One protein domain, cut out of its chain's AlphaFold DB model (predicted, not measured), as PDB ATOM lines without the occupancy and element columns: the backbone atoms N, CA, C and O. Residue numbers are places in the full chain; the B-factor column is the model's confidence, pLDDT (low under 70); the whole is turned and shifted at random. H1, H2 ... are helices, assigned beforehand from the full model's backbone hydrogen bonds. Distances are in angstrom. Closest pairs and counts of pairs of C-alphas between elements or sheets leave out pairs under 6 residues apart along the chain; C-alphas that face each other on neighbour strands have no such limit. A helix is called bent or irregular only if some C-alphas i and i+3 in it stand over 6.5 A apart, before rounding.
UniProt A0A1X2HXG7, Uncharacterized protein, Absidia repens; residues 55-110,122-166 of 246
ATOM      1  N   ASP A  55       9.783   9.120  15.002       53.88
ATOM      2  CA  ASP A  55      10.368   8.119  15.896       53.88
ATOM      3  C   ASP A  55      11.525   8.664  16.752       53.88
ATOM      4  O   ASP A  55      11.595   8.378  17.946       53.88
ATOM      5  N   GLU A  56      12.410   9.497  16.196       63.75
ATOM      6  CA  GLU A  56      13.505  10.136  16.943       63.75
ATOM      7  C   GLU A  56      13.008  11.186  17.944       63.75
ATOM      8  O   GLU A  56      13.607  11.348  19.012       63.75
ATOM      9  N   ILE A  57      11.918  11.894  17.632       57.78
ATOM     10  CA  ILE A  57      11.281  12.840  18.559       57.78
ATOM     11  C   ILE A  57      10.672  12.067  19.734       57.78
ATOM     12  O   ILE A  57      10.955  12.388  20.891       57.78
ATOM     13  N   PHE A  58       9.911  11.005  19.453       51.38
ATOM     14  CA  PHE A  58       9.305  10.162  20.487       51.38
ATOM     15  C   PHE A  58      10.356   9.447  21.349       51.38
ATOM     16  O   PHE A  58      10.214   9.406  22.572       51.38
ATOM     17  N   GLN A  59      11.446   8.956  20.750       61.22
ATOM     18  CA  GLN A  59      12.529   8.295  21.487       61.22
ATOM     19  C   GLN A  59      13.347   9.258  22.354       61.22
ATOM     20  O   GLN A  59      13.746   8.888  23.455       61.22
ATOM     21  N   ARG A  60      13.598  10.499  21.908       54.78
ATOM     22  CA  ARG A  60      14.370  11.475  22.704       54.78
ATOM     23  C   ARG A  60      13.590  12.066  23.871       54.78
ATOM     24  O   ARG A  60      14.206  12.502  24.841       54.78
ATOM     25  N   GLN A  61      12.266  12.151  23.762       54.94
ATOM     26  CA  GLN A  61      11.459  12.921  24.709       54.94
ATOM     27  C   GLN A  61      10.912  12.083  25.870       54.94
ATOM     28  O   GLN A  61      10.542  12.640  26.903       54.94
ATOM     29  N   PHE A  62      10.922  10.754  25.742       58.16
ATOM     30  CA  PHE A  62      10.331   9.850  26.722       58.16
ATOM     31  C   PHE A  62      11.279   8.719  27.108       58.16
ATOM     32  O   PHE A  62      10.953   7.542  26.970       58.16
ATOM     33  N   ASP A  63      12.427   9.077  27.686       67.12
ATOM     34  CA  ASP A  63      13.225   8.138  28.481       67.12
ATOM     35  C   ASP A  63      12.508   7.903  29.830       67.12
ATOM     36  O   ASP A  63      12.902   8.367  30.907       67.12
ATOM     37  N   ILE A  64      11.318   7.304  29.743       68.81
ATOM     38  CA  ILE A  64      10.492   6.964  30.893       68.81
ATOM     39  C   ILE A  64      11.012   5.631  31.416       68.81
ATOM     40  O   ILE A  64      10.729   4.571  30.863       68.81
ATOM     41  N   ASP A  65      11.756   5.711  32.512       83.00
ATOM     42  CA  ASP A  65      12.114   4.555  33.327       83.00
ATOM     43  C   ASP A  65      10.860   3.729  33.682       83.00
ATOM     44  O   ASP A  65       9.795   4.290  33.968       83.00
ATOM     45  N   SER A  66      10.993   2.402  33.690       83.69
ATOM     46  CA  SER A  66       9.921   1.443  33.987       83.69
ATOM     47  C   SER A  66       9.180   1.807  35.278       83.69
ATOM     48  O   SER A  66       7.949   1.762  35.337       83.69
ATOM     49  N   ASP A  67       9.909   2.259  36.299       85.31
ATOM     50  CA  ASP A  67       9.325   2.656  37.581       85.31
ATOM     51  C   ASP A  67       8.449   3.911  37.462       85.31
ATOM     52  O   ASP A  67       7.336   3.951  37.989       85.31
ATOM     53  N   LYS A  68       8.898   4.922  36.704       83.69
ATOM     54  CA  LYS A  68       8.105   6.137  36.450       83.69
ATOM     55  C   LYS A  68       6.859   5.827  35.630       83.69
ATOM     56  O   LYS A  68       5.798   6.383  35.909       83.69
ATOM     57  N   PHE A  69       6.979   4.929  34.654       85.38
ATOM     58  CA  PHE A  69       5.848   4.487  33.848       85.38
ATOM     59  C   PHE A  69       4.764   3.832  34.714       85.38
ATOM     60  O   PHE A  69       3.592   4.198  34.626       85.38
ATOM     61  N   ASN A  70       5.157   2.907  35.592       86.88
ATOM     62  CA  ASN A  70       4.226   2.200  36.471       86.88
ATOM     63  C   ASN A  70       3.511   3.145  37.446       86.88
ATOM     64  O   ASN A  70       2.320   2.966  37.702       86.88
ATOM     65  N   VAL A  71       4.205   4.171  37.951       86.94
ATOM     66  CA  VAL A  71       3.594   5.203  38.805       86.94
ATOM     67  C   VAL A  71       2.538   5.998  38.035       86.94
ATOM     68  O   VAL A  71       1.415   6.115  38.520       86.94
ATOM     69  N   LEU A  72       2.856   6.481  36.829       86.06
ATOM     70  CA  LEU A  72       1.909   7.235  35.996       86.06
ATOM     71  C   LEU A  72       0.697   6.392  35.594       86.06
ATOM     72  O   LEU A  72      -0.431   6.879  35.591       86.06
ATOM     73  N   LEU A  73       0.918   5.115  35.284       86.94
ATOM     74  CA  LEU A  73      -0.157   4.195  34.946       86.94
ATOM     75  C   LEU A  73      -1.072   3.925  36.147       86.94
ATOM     76  O   LEU A  73      -2.290   3.970  36.002       86.94
ATOM     77  N   ALA A  74      -0.509   3.668  37.331       88.69
ATOM     78  CA  ALA A  74      -1.296   3.476  38.546       88.69
ATOM     79  C   ALA A  74      -2.095   4.739  38.902       88.69
ATOM     80  O   ALA A  74      -3.264   4.648  39.267       88.69
ATOM     81  N   GLU A  75      -1.485   5.912  38.749       86.81
ATOM     82  CA  GLU A  75      -2.137   7.203  38.970       86.81
ATOM     83  C   GLU A  75      -3.291   7.446  37.987       86.81
ATOM     84  O   GLU A  75      -4.357   7.904  38.401       86.81
ATOM     85  N   CYS A  76      -3.110   7.080  36.714       84.25
ATOM     86  CA  CYS A  76      -4.149   7.121  35.684       84.25
ATOM     87  C   CYS A  76      -5.347   6.238  36.065       84.25
ATOM     88  O   CYS A  76      -6.478   6.715  36.132       84.25
ATOM     89  N   LEU A  77      -5.085   4.972  36.413       87.69
ATOM     90  CA  LEU A  77      -6.132   4.020  36.790       87.69
ATOM     91  C   LEU A  77      -6.920   4.489  38.016       87.69
ATOM     92  O   LEU A  77      -8.143   4.411  38.016       87.69
ATOM     93  N   VAL A  78      -6.236   5.011  39.039       88.19
ATOM     94  CA  VAL A  78      -6.889   5.542  40.248       88.19
ATOM     95  C   VAL A  78      -7.698   6.804  39.944       88.19
ATOM     96  O   VAL A  78      -8.768   6.990  40.516       88.19
ATOM     97  N   SER A  79      -7.205   7.674  39.058       84.25
ATOM     98  CA  SER A  79      -7.880   8.936  38.721       84.25
ATOM     99  C   SER A  79      -9.180   8.726  37.948       84.25
ATOM    100  O   SER A  79     -10.124   9.490  38.146       84.25
ATOM    101  N   ASP A  80      -9.228   7.690  37.111       86.12
ATOM    102  CA  ASP A  80     -10.385   7.354  36.275       86.12
ATOM    103  C   ASP A  80     -11.253   6.229  36.875       86.12
ATOM    104  O   ASP A  80     -12.091   5.652  36.176       86.12
ATOM    105  N   ASP A  81     -11.033   5.903  38.158       89.25
ATOM    106  CA  ASP A  81     -11.704   4.827  38.907       89.25
ATOM    107  C   ASP A  81     -11.730   3.487  38.142       89.25
ATOM    108  O   ASP A  81     -12.701   2.728  38.146       89.25
ATOM    109  N   GLN A  82     -10.644   3.206  37.416       90.56
ATOM    110  CA  GLN A  82     -10.490   1.991  36.630       90.56
ATOM    111  C   GLN A  82      -9.932   0.864  37.501       90.56
ATOM    112  O   GLN A  82      -8.979   1.063  38.263       90.56
ATOM    113  N   PRO A  83     -10.443  -0.368  37.359       90.31
ATOM    114  CA  PRO A  83      -9.893  -1.486  38.098       90.31
ATOM    115  C   PRO A  83      -8.487  -1.825  37.583       90.31
ATOM    116  O   PRO A  83      -8.232  -1.869  36.378       90.31
ATOM    117  N   PHE A  84      -7.581  -2.201  38.488       88.75
ATOM    118  CA  PHE A  84      -6.238  -2.691  38.134       88.75
ATOM    119  C   PHE A  84      -6.254  -3.983  37.292       88.75
ATOM    120  O   PHE A  84      -5.214  -4.454  36.842       88.75
ATOM    121  N   THR A  85      -7.418  -4.581  37.036       88.00
ATOM    122  CA  THR A  85      -7.562  -5.684  36.080       88.00
ATOM    123  C   THR A  85      -7.408  -5.222  34.628       88.00
ATOM    124  O   THR A  85      -7.029  -6.035  33.784       88.00
ATOM    125  N   VAL A  86      -7.607  -3.930  34.324       88.06
ATOM    126  CA  VAL A  86      -7.449  -3.368  32.967       88.06
ATOM    127  C   VAL A  86      -6.045  -3.619  32.420       88.06
ATOM    128  O   VAL A  86      -5.905  -4.044  31.275       88.06
ATOM    129  N   VAL A  87      -5.004  -3.484  33.251       89.56
ATOM    130  CA  VAL A  87      -3.612  -3.731  32.827       89.56
ATOM    131  C   VAL A  87      -3.321  -5.197  32.507       89.56
ATOM    132  O   VAL A  87      -2.339  -5.520  31.839       89.56
ATOM    133  N   GLN A  88      -4.180  -6.114  32.953       88.44
ATOM    134  CA  GLN A  88      -4.048  -7.534  32.642       88.44
ATOM    135  C   GLN A  88      -4.671  -7.902  31.293       88.44
ATOM    136  O   GLN A  88      -4.310  -8.952  30.747       88.44
ATOM    137  N   SER A  89      -5.549  -7.046  30.755       91.62
ATOM    138  CA  SER A  89      -6.241  -7.257  29.483       91.62
ATOM    139  C   SER A  89      -5.245  -7.511  28.342       91.62
ATOM    140  O   SER A  89      -4.292  -6.741  28.182       91.62
ATOM    141  N   PRO A  90      -5.455  -8.548  27.507       88.31
ATOM    142  CA  PRO A  90      -4.616  -8.804  26.336       88.31
ATOM    143  C   PRO A  90      -4.550  -7.602  25.389       88.31
ATOM    144  O   PRO A  90      -3.485  -7.286  24.864       88.31
ATOM    145  N   PHE A  91      -5.674  -6.897  25.225       87.88
ATOM    146  CA  PHE A  91      -5.750  -5.694  24.404       87.88
ATOM    147  C   PHE A  91      -4.864  -4.578  24.965       87.88
ATOM    148  O   PHE A  91      -4.047  -4.015  24.242       87.88
ATOM    149  N   PHE A  92      -4.964  -4.309  26.270       86.56
ATOM    150  CA  PHE A  92      -4.178  -3.262  26.924       86.56
ATOM    151  C   PHE A  92      -2.677  -3.562  26.879       86.56
ATOM    152  O   PHE A  92      -1.871  -2.676  26.612       86.56
ATOM    153  N   LYS A  93      -2.289  -4.831  27.051       88.25
ATOM    154  CA  LYS A  93      -0.897  -5.282  26.888       88.25
ATOM    155  C   LYS A  93      -0.391  -5.091  25.463       88.25
ATOM    156  O   LYS A  93       0.746  -4.663  25.282       88.25
ATOM    157  N   SER A  94      -1.222  -5.385  24.462       86.94
ATOM    158  CA  SER A  94      -0.877  -5.153  23.058       86.94
ATOM    159  C   SER A  94      -0.700  -3.662  22.769       86.94
ATOM    160  O   SER A  94       0.261  -3.282  22.104       86.94
ATOM    161  N   LEU A  95      -1.579  -2.817  23.315       84.31
ATOM    162  CA  LEU A  95      -1.491  -1.363  23.195       84.31
ATOM    163  C   LEU A  95      -0.214  -0.825  23.859       84.31
ATOM    164  O   LEU A  95       0.562  -0.120  23.219       84.31
ATOM    165  N   LEU A  96       0.063  -1.225  25.102       85.25
ATOM    166  CA  LEU A  96       1.294  -0.863  25.811       85.25
ATOM    167  C   LEU A  96       2.552  -1.286  25.050       85.25
ATOM    168  O   LEU A  96       3.490  -0.503  24.929       85.25
ATOM    169  N   SER A  97       2.550  -2.505  24.505       85.00
ATOM    170  CA  SER A  97       3.674  -3.029  23.719       85.00
ATOM    171  C   SER A  97       3.902  -2.236  22.435       85.00
ATOM    172  O   SER A  97       5.045  -2.099  22.010       85.00
ATOM    173  N   SER A  98       2.835  -1.698  21.834       81.25
ATOM    174  CA  SER A  98       2.938  -0.829  20.657       81.25
ATOM    175  C   SER A  98       3.450   0.577  20.983       81.25
ATOM    176  O   SER A  98       4.111   1.182  20.147       81.25
ATOM    177  N   LEU A  99       3.184   1.080  22.195       76.94
ATOM    178  CA  LEU A  99       3.620   2.409  22.637       76.94
ATOM    179  C   LEU A  99       5.072   2.412  23.124       76.94
ATOM    180  O   LEU A  99       5.817   3.343  22.834       76.94
ATOM    181  N   ASN A 100       5.477   1.389  23.881       76.31
ATOM    182  CA  ASN A 100       6.850   1.246  24.352       76.31
ATOM    183  C   ASN A 100       7.200  -0.243  24.564       76.31
ATOM    184  O   ASN A 100       6.858  -0.821  25.604       76.31
ATOM    185  N   PRO A 101       7.921  -0.872  23.615       77.00
ATOM    186  CA  PRO A 101       8.303  -2.282  23.706       77.00
ATOM    187  C   PRO A 101       9.126  -2.604  24.960       77.00
ATOM    188  O   PRO A 101       9.013  -3.699  25.511       77.00
ATOM    189  N   SER A 102       9.927  -1.648  25.440       73.88
ATOM    190  CA  SER A 102      10.807  -1.817  26.604       73.88
ATOM    191  C   SER A 102      10.026  -1.935  27.916       73.88
ATOM    192  O   SER A 102      10.451  -2.631  28.835       73.88
ATOM    193  N   VAL A 103       8.855  -1.298  27.995       66.38
ATOM    194  CA  VAL A 103       7.985  -1.288  29.184       66.38
ATOM    195  C   VAL A 103       7.138  -2.560  29.284       66.38
ATOM    196  O   VAL A 103       6.883  -3.056  30.385       66.38
ATOM    197  N   ALA A 104       6.751  -3.147  28.148       66.56
ATOM    198  CA  ALA A 104       5.949  -4.372  28.107       66.56
ATOM    199  C   ALA A 104       6.619  -5.565  28.817       66.56
ATOM    200  O   ALA A 104       5.935  -6.450  29.335       66.56
ATOM    201  N   VAL A 105       7.953  -5.570  28.891       56.94
ATOM    202  CA  VAL A 105       8.746  -6.629  29.535       56.94
ATOM    203  C   VAL A 105       8.704  -6.533  31.072       56.94
ATOM    204  O   VAL A 105       8.846  -7.549  31.756       56.94
ATOM    205  N   GLY A 106       8.457  -5.340  31.626       58.31
ATOM    206  CA  GLY A 106       8.534  -5.056  33.065       58.31
ATOM    207  C   GLY A 106       7.256  -5.319  33.869       58.31
ATOM    208  O   GLY A 106       7.330  -5.493  35.083       58.31
ATOM    209  N   MET A 107       6.084  -5.420  33.230       59.25
ATOM    210  CA  MET A 107       4.781  -5.580  33.910       59.25
ATOM    211  C   MET A 107       4.515  -6.992  34.476       59.25
ATOM    212  O   MET A 107       3.366  -7.430  34.599       59.25
ATOM    213  N   ARG A 108       5.558  -7.748  34.831       51.88
ATOM    214  CA  ARG A 108       5.395  -9.007  35.564       51.88
ATOM    215  C   ARG A 108       4.911  -8.686  36.974       51.88
ATOM    216  O   ARG A 108       5.702  -8.231  37.786       51.88
ATOM    217  N   THR A 109       3.615  -8.911  37.208       50.06
ATOM    218  CA  THR A 109       2.915  -9.019  38.504       50.06
ATOM    219  C   THR A 109       3.814  -8.766  39.715       50.06
ATOM    220  O   THR A 109       4.267  -9.707  40.368       50.06
ATOM    221  N   GLN A 110       4.094  -7.497  40.013       49.19
ATOM    222  CA  GLN A 110       4.663  -7.148  41.303       49.19
ATOM    223  C   GLN A 110       3.526  -7.286  42.311       49.19
ATOM    224  O   GLN A 110       2.581  -6.498  42.318       49.19
ATOM    225  N   LEU A 122       0.602  16.414  51.012       49.06
ATOM    226  CA  LEU A 122       0.615  17.703  50.287       49.06
ATOM    227  C   LEU A 122       1.416  17.675  48.969       49.06
ATOM    228  O   LEU A 122       0.973  18.219  47.963       49.06
ATOM    229  N   LYS A 123       2.565  16.984  48.931       54.22
ATOM    230  CA  LYS A 123       3.350  16.811  47.689       54.22
ATOM    231  C   LYS A 123       2.678  15.848  46.702       54.22
ATOM    232  O   LYS A 123       2.861  15.983  45.499       54.22
ATOM    233  N   LYS A 124       1.855  14.919  47.206       57.78
ATOM    234  CA  LYS A 124       1.057  14.006  46.377       57.78
ATOM    235  C   LYS A 124       0.017  14.745  45.532       57.78
ATOM    236  O   LYS A 124      -0.140  14.402  44.371       57.78
ATOM    237  N   GLN A 125      -0.631  15.788  46.059       53.81
ATOM    238  CA  GLN A 125      -1.654  16.525  45.304       53.81
ATOM    239  C   GLN A 125      -1.092  17.382  44.159       53.81
ATOM    240  O   GLN A 125      -1.736  17.500  43.122       53.81
ATOM    241  N   GLN A 126       0.109  17.954  44.305       56.59
ATOM    242  CA  GLN A 126       0.733  18.723  43.218       56.59
ATOM    243  C   GLN A 126       1.230  17.822  42.084       56.59
ATOM    244  O   GLN A 126       1.044  18.155  40.915       56.59
ATOM    245  N   ASN A 127       1.790  16.656  42.419       51.88
ATOM    246  CA  ASN A 127       2.173  15.668  41.412       51.88
ATOM    247  C   ASN A 127       0.943  15.084  40.696       51.88
ATOM    248  O   ASN A 127       1.002  14.911  39.484       51.88
ATOM    249  N   LEU A 128      -0.182  14.922  41.410       55.44
ATOM    250  CA  LEU A 128      -1.457  14.450  40.855       55.44
ATOM    251  C   LEU A 128      -2.007  15.361  39.743       55.44
ATOM    252  O   LEU A 128      -2.487  14.907  38.706       55.44
ATOM    253  N   TYR A 129      -1.936  16.678  39.948       59.16
ATOM    254  CA  TYR A 129      -2.433  17.638  38.960       59.16
ATOM    255  C   TYR A 129      -1.553  17.663  37.704       59.16
ATOM    256  O   TYR A 129      -2.051  17.776  36.581       59.16
ATOM    257  N   LEU A 130      -0.238  17.519  37.887       58.91
ATOM    258  CA  LEU A 130       0.716  17.487  36.787       58.91
ATOM    259  C   LEU A 130       0.585  16.192  35.967       58.91
ATOM    260  O   LEU A 130       0.529  16.265  34.740       58.91
ATOM    261  N   GLY A 131       0.449  15.036  36.628       62.31
ATOM    262  CA  GLY A 131       0.244  13.737  35.982       62.31
ATOM    263  C   GLY A 131      -1.032  13.696  35.142       62.31
ATOM    264  O   GLY A 131      -0.985  13.339  33.961       62.31
ATOM    265  N   LYS A 132      -2.151  14.179  35.697       68.19
ATOM    266  CA  LYS A 132      -3.430  14.274  34.977       68.19
ATOM    267  C   LYS A 132      -3.342  15.152  33.725       68.19
ATOM    268  O   LYS A 132      -3.846  14.771  32.671       68.19
ATOM    269  N   THR A 133      -2.671  16.300  33.818       65.31
ATOM    270  CA  THR A 133      -2.531  17.226  32.680       65.31
ATOM    271  C   THR A 133      -1.688  16.607  31.559       65.31
ATOM    272  O   THR A 133      -2.034  16.721  30.384       65.31
ATOM    273  N   ILE A 134      -0.614  15.894  31.918       67.12
ATOM    274  CA  ILE A 134       0.255  15.207  30.956       67.12
ATOM    275  C   ILE A 134      -0.504  14.064  30.271       67.12
ATOM    276  O   ILE A 134      -0.504  13.994  29.043       67.12
ATOM    277  N   LEU A 135      -1.215  13.222  31.023       72.00
ATOM    278  CA  LEU A 135      -2.001  12.122  30.453       72.00
ATOM    279  C   LEU A 135      -3.105  12.621  29.525       72.00
ATOM    280  O   LEU A 135      -3.274  12.080  28.435       72.00
ATOM    281  N   GLN A 136      -3.802  13.692  29.903       77.12
ATOM    282  CA  GLN A 136      -4.831  14.289  29.059       77.12
ATOM    283  C   GLN A 136      -4.241  14.879  27.769       77.12
ATOM    284  O   GLN A 136      -4.840  14.740  26.705       77.12
ATOM    285  N   SER A 137      -3.042  15.470  27.835       73.50
ATOM    286  CA  SER A 137      -2.336  15.954  26.642       73.50
ATOM    287  C   SER A 137      -1.887  14.813  25.719       73.50
ATOM    288  O   SER A 137      -2.051  14.914  24.504       73.50
ATOM    289  N   ILE A 138      -1.407  13.698  26.287       78.06
ATOM    290  CA  ILE A 138      -1.012  12.504  25.529       78.06
ATOM    291  C   ILE A 138      -2.242  11.880  24.877       78.06
ATOM    292  O   ILE A 138      -2.217  11.596  23.683       78.06
ATOM    293  N   LEU A 139      -3.338  11.734  25.624       81.12
ATOM    294  CA  LEU A 139      -4.594  11.202  25.106       81.12
ATOM    295  C   LEU A 139      -5.096  12.060  23.938       81.12
ATOM    296  O   LEU A 139      -5.390  11.527  22.872       81.12
ATOM    297  N   LEU A 140      -5.106  13.387  24.099       81.75
ATOM    298  CA  LEU A 140      -5.508  14.309  23.039       81.75
ATOM    299  C   LEU A 140      -4.599  14.193  21.808       81.75
ATOM    300  O   LEU A 140      -5.115  14.107  20.697       81.75
ATOM    301  N   SER A 141      -3.274  14.102  21.993       75.00
ATOM    302  CA  SER A 141      -2.335  13.898  20.878       75.00
ATOM    303  C   SER A 141      -2.539  12.557  20.166       75.00
ATOM    304  O   SER A 141      -2.390  12.462  18.947       75.00
ATOM    305  N   LEU A 142      -2.918  11.515  20.911       76.19
ATOM    306  CA  LEU A 142      -3.190  10.195  20.357       76.19
ATOM    307  C   LEU A 142      -4.467  10.229  19.513       76.19
ATOM    308  O   LEU A 142      -4.497   9.674  18.415       76.19
ATOM    309  N   HIS A 143      -5.498  10.929  19.994       73.88
ATOM    310  CA  HIS A 143      -6.731  11.156  19.244       73.88
ATOM    311  C   HIS A 143      -6.486  11.963  17.968       73.88
ATOM    312  O   HIS A 143      -7.004  11.581  16.919       73.88
ATOM    313  N   THR A 144      -5.680  13.028  18.018       79.06
ATOM    314  CA  THR A 144      -5.356  13.815  16.818       79.06
ATOM    315  C   THR A 144      -4.547  13.003  15.811       79.06
ATOM    316  O   THR A 144      -4.892  13.005  14.634       79.06
ATOM    317  N   MET A 145      -3.552  12.223  16.253       76.19
ATOM    318  CA  MET A 145      -2.798  11.334  15.355       76.19
ATOM    319  C   MET A 145      -3.692  10.259  14.728       76.19
ATOM    320  O   MET A 145      -3.599   9.992  13.532       76.19
ATOM    321  N   ALA A 146      -4.588   9.646  15.510       69.19
ATOM    322  CA  ALA A 146      -5.539   8.670  14.985       69.19
ATOM    323  C   ALA A 146      -6.484   9.303  13.949       69.19
ATOM    324  O   ALA A 146      -6.720   8.708  12.896       69.19
ATOM    325  N   ALA A 147      -6.971  10.520  14.212       69.50
ATOM    326  CA  ALA A 147      -7.808  11.273  13.284       69.50
ATOM    327  C   ALA A 147      -7.063  11.613  11.983       69.50
ATOM    328  O   ALA A 147      -7.610  11.391  10.905       69.50
ATOM    329  N   GLU A 148      -5.808  12.064  12.058       76.50
ATOM    330  CA  GLU A 148      -4.975  12.348  10.883       76.50
ATOM    331  C   GLU A 148      -4.685  11.091  10.058       76.50
ATOM    332  O   GLU A 148      -4.800  11.112   8.833       76.50
ATOM    333  N   VAL A 149      -4.362   9.963  10.699       77.00
ATOM    334  CA  VAL A 149      -4.148   8.685   9.997       77.00
ATOM    335  C   VAL A 149      -5.432   8.215   9.311       77.00
ATOM    336  O   VAL A 149      -5.382   7.758   8.166       77.00
ATOM    337  N   CYS A 150      -6.581   8.332   9.980       67.88
ATOM    338  CA  CYS A 150      -7.882   8.051   9.378       67.88
ATOM    339  C   CYS A 150      -8.151   8.971   8.185       67.88
ATOM    340  O   CYS A 150      -8.480   8.474   7.111       67.88
ATOM    341  N   PHE A 151      -7.950  10.279   8.338       75.12
ATOM    342  CA  PHE A 151      -8.139  11.263   7.277       75.12
ATOM    343  C   PHE A 151      -7.238  10.992   6.069       75.12
ATOM    344  O   PHE A 151      -7.725  10.938   4.945       75.12
ATOM    345  N   ASN A 152      -5.952  10.717   6.287       76.56
ATOM    346  CA  ASN A 152      -5.003  10.398   5.220       76.56
ATOM    347  C   ASN A 152      -5.363   9.095   4.496       76.56
ATOM    348  O   ASN A 152      -5.232   9.012   3.277       76.56
ATOM    349  N   LYS A 153      -5.858   8.080   5.219       72.31
ATOM    350  CA  LYS A 153      -6.385   6.858   4.594       72.31
ATOM    351  C   LYS A 153      -7.636   7.146   3.773       72.31
ATOM    352  O   LYS A 153      -7.718   6.677   2.643       72.31
ATOM    353  N   LEU A 154      -8.582   7.919   4.308       63.59
ATOM    354  CA  LEU A 154      -9.777   8.339   3.571       63.59
ATOM    355  C   LEU A 154      -9.365   9.083   2.299       63.59
ATOM    356  O   LEU A 154      -9.772   8.688   1.213       63.59
ATOM    357  N   GLN A 155      -8.468  10.064   2.394       74.50
ATOM    358  CA  GLN A 155      -7.915  10.736   1.223       74.50
ATOM    359  C   GLN A 155      -7.267   9.741   0.255       74.50
ATOM    360  O   GLN A 155      -7.567   9.772  -0.928       74.50
ATOM    361  N   GLN A 156      -6.452   8.793   0.712       71.31
ATOM    362  CA  GLN A 156      -5.830   7.811  -0.180       71.31
ATOM    363  C   GLN A 156      -6.851   6.949  -0.949       71.31
ATOM    364  O   GLN A 156      -6.631   6.655  -2.126       71.31
ATOM    365  N   TYR A 157      -7.948   6.543  -0.305       60.00
ATOM    366  CA  TYR A 157      -9.009   5.760  -0.948       60.00
ATOM    367  C   TYR A 157      -9.902   6.602  -1.865       60.00
ATOM    368  O   TYR A 157     -10.408   6.079  -2.855       60.00
ATOM    369  N   TYR A 158     -10.064   7.890  -1.561       54.03
ATOM    370  CA  TYR A 158     -11.092   8.738  -2.165       54.03
ATOM    371  C   TYR A 158     -10.558   9.863  -3.073       54.03
ATOM    372  O   TYR A 158     -11.322  10.426  -3.847       54.03
ATOM    373  N   VAL A 159      -9.245  10.131  -3.088       55.16
ATOM    374  CA  VAL A 159      -8.571  11.081  -4.009       55.16
ATOM    375  C   VAL A 159      -8.549  10.579  -5.463       55.16
ATOM    376  O   VAL A 159      -8.183  11.319  -6.368       55.16
ATOM    377  N   LYS A 160      -8.954   9.328  -5.727       50.31
ATOM    378  CA  LYS A 160      -8.989   8.749  -7.086       50.31
ATOM    379  C   LYS A 160     -10.368   8.692  -7.733       50.31
ATOM    380  O   LYS A 160     -10.494   8.137  -8.821       50.31
ATOM    381  N   THR A 161     -11.390   9.216  -7.081       45.88
ATOM    382  CA  THR A 161     -12.762   9.139  -7.577       45.88
ATOM    383  C   THR A 161     -13.258  10.528  -7.920       45.88
ATOM    384  O   THR A 161     -13.951  11.161  -7.128       45.88
ATOM    385  N   ASP A 162     -12.890  10.970  -9.119       54.38
ATOM    386  CA  ASP A 162     -13.704  11.913  -9.874       54.38
ATOM    387  C   ASP A 162     -15.130  11.310  -9.964       54.38
ATOM    388  O   ASP A 162     -15.297  10.132 -10.296       54.38
ATOM    389  N   ASP A 163     -16.136  12.086  -9.554       56.66
ATOM    390  CA  ASP A 163     -17.584  11.817  -9.649       56.66
ATOM    391  C   ASP A 163     -18.153  10.552  -8.958       56.66
ATOM    392  O   ASP A 163     -19.007   9.856  -9.509       56.66
ATOM    393  N   SER A 164     -17.736  10.229  -7.727       52.97
ATOM    394  CA  SER A 164     -18.203   9.017  -7.014       52.97
ATOM    395  C   SER A 164     -18.755   9.297  -5.596       52.97
ATOM    396  O   SER A 164     -18.476  10.359  -5.042       52.97
ATOM    397  N   PRO A 165     -19.531   8.366  -4.982       54.03
ATOM    398  CA  PRO A 165     -20.568   8.557  -3.942       54.03
ATOM    399  C   PRO A 165     -20.074   9.001  -2.549       54.03
ATOM    400  O   PRO A 165     -20.768   8.854  -1.543       54.03
ATOM    401  N   ILE A 166     -18.876   9.573  -2.479       53.59
ATOM    402  CA  ILE A 166     -18.253  10.174  -1.300       53.59
ATOM    403  C   ILE A 166     -19.063  11.337  -0.749       53.59
ATOM    404  O   ILE A 166     -19.158  11.447   0.470       53.59
TER     405      ILE A 166
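What this domain is: This is residues 55 to 110 and 122 to 166 of the 246 residues of an uncharacterized protein of Absidia repens (UniProt A0A1X2HXG7). One long helix, H5, makes the long axis, and the shorter H2 crosses it nearly at a right angle, touching it with residues 128 to 135 of H5. On the other side of H2 from H5 a small corner of H3 and H4 comes close to H2 at Ser 66 and Val 103, H1 stays off by itself, and residues 137 to 153 of H5 stick out along the long axis with no other part of the chain near them. The printed part has 101 residues with five named helices, in the order H1, H2, H3, H4, H5, and no named strand; its class is all helix. The whole is loose, with a radius of gyration of the C-alphas of 18.0 A, and spans 62 by 30 by 29 A along its three main axes.

How they stand to each other: H1, residues 55 to 61, comes first and touches no helix. A tight link of 4 residues leads to H2, residues 66 to 79, and H1 and H2 are apart. A short link of 10 residues then leads to H3, residues 90 to 99, which is apart from both H1 and H2. After a tight link of 1 residue comes H4, residues 101 to 104. H3 and H4 touch, with 5 pairs of C-alphas within 8 A; the closest C-alphas are those of Ser 97 and Ala 104, 5.1 A apart. H4 and H2 are close but not clearly touching, with 2 pairs of C-alphas within 8 A; the closest C-alphas are those of Ser 66 and Val 103, 5.9 A apart. H1 and H4 are apart. Beyond the cut lies H5, residues 122 to 158, which touches H2 with residues 128 to 135 alone. Where H2 and H5 touch, 7 pairs of C-alphas are within 8 A, and the closest C-alphas are those of Leu 72 and Gly 131, 6.7 A apart. The lines of H2 and H5 are about perpendicular, at 89 degrees. H5 is apart from H1, H3 and H4. In the backbones of H1, H2 and H3 every O i to N i+4 pair is within hydrogen-bond range, in H5 it is 32 of 33 pairs, and H4 is too short for such a pair.

Where its parts are: H1 runs from Asp 55, whose C-alpha is at (10.368, 8.119, 15.896), to Gln 61. H2 runs from Ser 66 to Ser 79 and measures 19.9 A from first to last C-alpha. H3 runs from Pro 90 to Leu 99 over 14.4 A, and H4 from Pro 101 to Ala 104. H5, the longest helix with 37 residues, measures 54.5 A from the C-alpha of Leu 122 at (0.615, 17.703, 50.287) to that of Tyr 158 at (-11.092, 8.738, -2.165). No helix is bent or irregular.

The domain as a whole: The two C-alphas farthest apart are those of Leu 122 and Asp 163, at 62.9 A, and the first and last printed C-alphas, of Asp 55 and Ile 166, are 33.5 A apart. Residues 137 to 153, which belong to H5, and residues 159 to 165 stand free; the body without them has 77 residues and spans 54 by 30 by 27 A. Residues 111 to 121 are not printed, and the gap from C-alpha 110 to C-alpha 122 is 26.7 A; the link from H4 to H5 runs across this cut. Of the links that are printed whole, none is long. The mean pLDDT of the printed part is 71.7, and 45 residues are under 70, among them residues 55 to 64, 103 to 110, 122 to 134 and 157 to 166.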